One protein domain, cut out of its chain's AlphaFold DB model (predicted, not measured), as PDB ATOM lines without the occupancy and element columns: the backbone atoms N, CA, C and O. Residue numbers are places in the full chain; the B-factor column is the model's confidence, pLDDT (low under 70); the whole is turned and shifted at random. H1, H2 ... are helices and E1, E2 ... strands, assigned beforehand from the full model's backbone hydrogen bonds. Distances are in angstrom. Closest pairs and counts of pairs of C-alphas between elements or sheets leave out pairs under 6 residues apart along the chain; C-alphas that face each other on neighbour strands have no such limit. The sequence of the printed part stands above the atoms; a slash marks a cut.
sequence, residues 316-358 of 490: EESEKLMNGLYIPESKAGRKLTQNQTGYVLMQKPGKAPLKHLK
ATOM      1  N   GLU A 316      -8.254  18.832 -49.334       54.91
ATOM      2  CA  GLU A 316      -9.463  18.812 -48.509       54.91
ATOM      3  C   GLU A 316      -9.089  18.248 -47.128       54.91
ATOM      4  O   GLU A 316      -8.872  17.047 -46.953       54.91
ATOM      5  N   GLU A 317      -8.899  19.134 -46.150       61.16
ATOM      6  CA  GLU A 317      -8.741  18.747 -44.750       61.16
ATOM      7  C   GLU A 317     -10.129  18.377 -44.219       61.16
ATOM      8  O   GLU A 317     -11.055  19.184 -44.290       61.16
ATOM      9  N   SER A 318     -10.300  17.147 -43.726       61.94
ATOM     10  CA  SER A 318     -11.565  16.709 -43.139       61.94
ATOM     11  C   SER A 318     -11.835  17.473 -41.838       61.94
ATOM     12  O   SER A 318     -10.975  17.556 -40.962       61.94
ATOM     13  N   GLU A 319     -13.029  18.053 -41.702       75.06
ATOM     14  CA  GLU A 319     -13.473  18.774 -40.501       75.06
ATOM     15  C   GLU A 319     -14.634  18.013 -39.839       75.06
ATOM     16  O   GLU A 319     -15.523  17.497 -40.517       75.06
ATOM     17  N   LYS A 320     -14.642  17.943 -38.505       75.06
ATOM     18  CA  LYS A 320     -15.725  17.360 -37.700       75.06
ATOM     19  C   LYS A 320     -16.508  18.452 -36.979       75.06
ATOM     20  O   LYS A 320     -15.916  19.333 -36.364       75.06
ATOM     21  N   LEU A 321     -17.837  18.350 -36.995       72.81
ATOM     22  CA  LEU A 321     -18.720  19.217 -36.217       72.81
ATOM     23  C   LEU A 321     -18.871  18.661 -34.792       72.81
ATOM     24  O   LEU A 321     -19.392  17.563 -34.604       72.81
ATOM     25  N   MET A 322     -18.438  19.416 -33.783       72.56
ATOM     26  CA  MET A 322     -18.663  19.106 -32.365       72.56
ATOM     27  C   MET A 322     -19.257  20.326 -31.666       72.56
ATOM     28  O   MET A 322     -18.672  21.402 -31.703       72.56
ATOM     29  N   ASN A 323     -20.415  20.161 -31.017       66.06
ATOM     30  CA  ASN A 323     -21.094  21.208 -30.237       66.06
ATOM     31  C   ASN A 323     -21.239  22.556 -30.983       66.06
ATOM     32  O   ASN A 323     -21.034  23.619 -30.403       66.06
ATOM     33  N   GLY A 324     -21.559  22.513 -32.284       65.81
ATOM     34  CA  GLY A 324     -21.737  23.709 -33.120       65.81
ATOM     35  C   GLY A 324     -20.442  24.382 -33.597       65.81
ATOM     36  O   GLY A 324     -20.511  25.492 -34.117       65.81
ATOM     37  N   LEU A 325     -19.284  23.731 -33.430       74.25
ATOM     38  CA  LEU A 325     -17.965  24.199 -33.869       74.25
ATOM     39  C   LEU A 325     -17.335  23.193 -34.844       74.25
ATOM     40  O   LEU A 325     -17.387  21.981 -34.624       74.25
ATOM     41  N   TYR A 326     -16.717  23.697 -35.910       77.44
ATOM     42  CA  TYR A 326     -15.990  22.908 -36.902       77.44
ATOM     43  C   TYR A 326     -14.532  22.752 -36.472       77.44
ATOM     44  O   TYR A 326     -13.763  23.718 -36.449       77.44
ATOM     45  N   ILE A 327     -14.148  21.524 -36.128       78.88
ATOM     46  CA  ILE A 327     -12.804  21.170 -35.676       78.88
ATOM     47  C   ILE A 327     -12.100  20.387 -36.794       78.88
ATOM     48  O   ILE A 327     -12.569  19.307 -37.159       78.88
ATOM     49  N   PRO A 328     -10.973  20.882 -37.335       76.56
ATOM     50  CA  PRO A 328     -10.210  20.150 -38.339       76.56
ATOM     51  C   PRO A 328      -9.590  18.882 -37.741       76.56
ATOM     52  O   PRO A 328      -9.040  18.892 -36.635       76.56
ATOM     53  N   GLU A 329      -9.672  17.771 -38.470       70.06
ATOM     54  CA  GLU A 329      -9.090  16.503 -38.053       70.06
ATOM     55  C   GLU A 329      -7.576  16.509 -38.277       70.06
ATOM     56  O   GLU A 329      -7.065  16.445 -39.396       70.06
ATOM     57  N   SER A 330      -6.823  16.534 -37.180       63.78
ATOM     58  CA  SER A 330      -5.381  16.316 -37.242       63.78
ATOM     59  C   SER A 330      -5.091  14.838 -37.517       63.78
ATOM     60  O   SER A 330      -5.472  13.956 -36.740       63.78
ATOM     61  N   LYS A 331      -4.387  14.542 -38.615       58.34
ATOM     62  CA  LYS A 331      -3.943  13.179 -38.934       58.34
ATOM     63  C   LYS A 331      -3.007  12.662 -37.828       58.34
ATOM     64  O   LYS A 331      -1.931  13.214 -37.610       58.34
ATOM     65  N   ALA A 332      -3.426  11.582 -37.162       53.78
ATOM     66  CA  ALA A 332      -2.644  10.748 -36.241       53.78
ATOM     67  C   ALA A 332      -1.855  11.508 -35.147       53.78
ATOM     68  O   ALA A 332      -0.630  11.610 -35.191       53.78
ATOM     69  N   GLY A 333      -2.561  11.999 -34.120       56.69
ATOM     70  CA  GLY A 333      -1.963  12.351 -32.821       56.69
ATOM     71  C   GLY A 333      -1.095  13.616 -32.777       56.69
ATOM     72  O   GLY A 333      -0.480  13.890 -31.747       56.69
ATOM     73  N   ARG A 334      -1.035  14.411 -33.852       62.62
ATOM     74  CA  ARG A 334      -0.351  15.715 -33.831       62.62
ATOM     75  C   ARG A 334      -1.255  16.800 -33.244       62.62
ATOM     76  O   ARG A 334      -2.462  16.805 -33.487       62.62
ATOM     77  N   LYS A 335      -0.665  17.742 -32.502       69.75
ATOM     78  CA  LYS A 335      -1.350  18.967 -32.049       69.75
ATOM     79  C   LYS A 335      -1.798  19.792 -33.263       69.75
ATOM     80  O   LYS A 335      -1.104  19.800 -34.279       69.75
ATOM     81  N   LEU A 336      -2.940  20.472 -33.137       73.88
ATOM     82  CA  LEU A 336      -3.449  21.412 -34.142       73.88
ATOM     83  C   LEU A 336      -2.370  22.447 -34.485       73.88
ATOM     84  O   LEU A 336      -1.636  22.905 -33.605       73.88
ATOM     85  N   THR A 337      -2.263  22.807 -35.763       77.94
ATOM     86  CA  THR A 337      -1.371  23.898 -36.179       77.94
ATOM     87  C   THR A 337      -1.892  25.234 -35.649       77.94
ATOM     88  O   THR A 337      -3.089  25.383 -35.419       77.94
ATOM     89  N   GLN A 338      -1.021  26.236 -35.490       76.81
ATOM     90  CA  GLN A 338      -1.405  27.562 -34.977       76.81
ATOM     91  C   GLN A 338      -2.590  28.176 -35.747       76.81
ATOM     92  O   GLN A 338      -3.486  28.759 -35.139       76.81
ATOM     93  N   ASN A 339      -2.647  27.967 -37.065       77.31
ATOM     94  CA  ASN A 339      -3.748  28.433 -37.911       77.31
ATOM     95  C   ASN A 339      -5.047  27.647 -37.673       77.31
ATOM     96  O   ASN A 339      -6.121  28.241 -37.641       77.31
ATOM     97  N   GLN A 340      -4.966  26.331 -37.458       75.56
ATOM     98  CA  GLN A 340      -6.125  25.501 -37.112       75.56
ATOM     99  C   GLN A 340      -6.639  25.807 -35.697       75.56
ATOM    100  O   GLN A 340      -7.844  25.858 -35.477       75.56
ATOM    101  N   THR A 341      -5.744  26.078 -34.742       77.50
ATOM    102  CA  THR A 341      -6.118  26.538 -33.398       77.50
ATOM    103  C   THR A 341      -6.797  27.905 -33.456       77.50
ATOM    104  O   THR A 341      -7.848  28.081 -32.848       77.50
ATOM    105  N   GLY A 342      -6.259  28.848 -34.238       78.62
ATOM    106  CA  GLY A 342      -6.896  30.146 -34.477       78.62
ATOM    107  C   GLY A 342      -8.277  30.015 -35.127       78.62
ATOM    108  O   GLY A 342      -9.220  30.665 -34.688       78.62
ATOM    109  N   TYR A 343      -8.427  29.118 -36.107       80.31
ATOM    110  CA  TYR A 343      -9.710  28.839 -36.757       80.31
ATOM    111  C   TYR A 343     -10.771  28.314 -35.785       80.31
ATOM    112  O   TYR A 343     -11.924  28.713 -35.890       80.31
ATOM    113  N   VAL A 344     -10.408  27.451 -34.832       79.19
ATOM    114  CA  VAL A 344     -11.352  26.939 -33.822       79.19
ATOM    115  C   VAL A 344     -11.690  28.007 -32.776       79.19
ATOM    116  O   VAL A 344     -12.852  28.153 -32.413       79.19
ATOM    117  N   LEU A 345     -10.704  28.787 -32.316       80.50
ATOM    118  CA  LEU A 345     -10.905  29.819 -31.287       80.50
ATOM    119  C   LEU A 345     -11.721  31.024 -31.775       80.50
ATOM    120  O   LEU A 345     -12.386  31.674 -30.976       80.50
ATOM    121  N   MET A 346     -11.665  31.328 -33.075       78.81
ATOM    122  CA  MET A 346     -12.407  32.438 -33.687       78.81
ATOM    123  C   MET A 346     -13.866  32.085 -34.019       78.81
ATOM    124  O   MET A 346     -14.641  32.968 -34.391       78.81
ATOM    125  N   GLN A 347     -14.260  30.813 -33.915       80.25
ATOM    126  CA  GLN A 347     -15.638  30.398 -34.166       80.25
ATOM    127  C   GLN A 347     -16.534  30.696 -32.959       80.25
ATOM    128  O   GLN A 347     -16.153  30.498 -31.807       80.25
ATOM    129  N   LYS A 348     -17.763  31.142 -33.233       74.38
ATOM    130  CA  LYS A 348     -18.826  31.281 -32.231       74.38
ATOM    131  C   LYS A 348     -19.854  30.167 -32.449       74.38
ATOM    132  O   LYS A 348     -20.255  29.969 -33.598       74.38
ATOM    133  N   PRO A 349     -20.301  29.460 -31.396       66.88
ATOM    134  CA  PRO A 349     -21.314  28.419 -31.537       66.88
ATOM    135  C   PRO A 349     -22.585  29.015 -32.157       66.88
ATOM    136  O   PRO A 349     -23.064  30.057 -31.713       66.88
ATOM    137  N   GLY A 350     -23.083  28.386 -33.224       64.12
ATOM    138  CA  GLY A 350     -24.264  28.838 -33.972       64.12
ATOM    139  C   GLY A 350     -23.994  29.776 -35.158       64.12
ATOM    140  O   GLY A 350     -24.915  30.027 -35.928       64.12
ATOM    141  N   LYS A 351     -22.758  30.261 -35.374       71.50
ATOM    142  CA  LYS A 351     -22.390  31.041 -36.575       71.50
ATOM    143  C   LYS A 351     -21.510  30.206 -37.507       71.50
ATOM    144  O   LYS A 351     -20.415  29.793 -37.126       71.50
ATOM    145  N   ALA A 352     -21.972  29.977 -38.737       68.56
ATOM    146  CA  ALA A 352     -21.213  29.221 -39.730       68.56
ATOM    147  C   ALA A 352     -19.952  30.000 -40.168       68.56
ATOM    148  O   ALA A 352     -20.049  31.180 -40.516       68.56
ATOM    149  N   PRO A 353     -18.759  29.377 -40.174       74.25
ATOM    150  CA  PRO A 353     -17.543  30.025 -40.651       74.25
ATOM    151  C   PRO A 353     -17.600  30.255 -42.168       74.25
ATOM    152  O   PRO A 353     -18.252  29.515 -42.905       74.25
ATOM    153  N   LEU A 354     -16.852  31.253 -42.652       70.62
ATOM    154  CA  LEU A 354     -16.893  31.732 -44.045       70.62
ATOM    155  C   LEU A 354     -16.700  30.624 -45.100       70.62
ATOM    156  O   LEU A 354     -17.254  30.703 -46.194       70.62
ATOM    157  N   LYS A 355     -15.935  29.575 -44.762       71.62
ATOM    158  CA  LYS A 355     -15.694  28.406 -45.621       71.62
ATOM    159  C   LYS A 355     -16.962  27.585 -45.895       71.62
ATOM    160  O   LYS A 355     -17.118  27.086 -47.003       71.62
ATOM    161  N   HIS A 356     -17.866  27.494 -44.919       72.94
ATOM    162  CA  HIS A 356     -19.108  26.710 -44.990       72.94
ATOM    163  C   HIS A 356     -20.346  27.577 -45.241       72.94
ATOM    164  O   HIS A 356     -21.449  27.061 -45.401       72.94
ATOM    165  N   LEU A 357     -20.167  28.900 -45.327       73.00
ATOM    166  CA  LEU A 357     -21.253  29.868 -45.463       73.00
ATOM    167  C   LEU A 357     -22.084  29.656 -46.737       73.00
ATOM    168  O   LEU A 357     -23.302  29.771 -46.688       73.00
ATOM    169  N   LYS A 358     -21.458  29.298 -47.866       72.12
ATOM    170  CA  LYS A 358     -22.188  29.024 -49.119       72.12
ATOM    171  C   LYS A 358     -23.114  27.812 -49.005       72.12
ATOM    172  O   LYS A 358     -24.269  27.911 -49.398       72.12
TER     173      LYS A 358
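This is residues 316 to 358 of the 490 residues of an uncharacterized protein of Perkinsus olseni (UniProt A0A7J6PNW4). With little regular structure, this is a small two-strand hairpin, E1 and E2, with one short helix, H1, packed on E2 and unnamed loops making up the rest. The 43 printed residues hold E1, E2 and H1 in that order, the sheet E1 - E2 antiparallel; the class is mixed, helices and strands, with only 16 residues in named elements. It is compact, radius of gyration of the C-alphas 10.4 A, spanning 28 by 19 by 18 A.

E1, residues 319 to 322, begins at C-alpha (-13.473, 18.774, -40.501) and is 9.7 A long. E2, residues 325 to 328, is 9.8 A long. H1, residues 338 to 345, is 10.4 A long and ends at C-alpha (-10.905, 29.819, -31.287).

The hairpin E1 and E2 is antiparallel at 146 degrees; N 320 and O 327 are 2.8 A apart, within hydrogen-bond range. The closest C-alphas of E2 and H1, Ile 327 and Val 344, are 6.2 A apart. E1 and H1 are apart. In H1 every O i to N i+4 pair is within hydrogen-bond range.

The C-alphas farthest apart, Gly 333 and Lys 358, are 30.9 A apart. The printed part has no cut and no long link; residues 346 to 358 hold no named element. Mean pLDDT of the printed part is 71.3, with 14 residues under 70, among them 330 to 335.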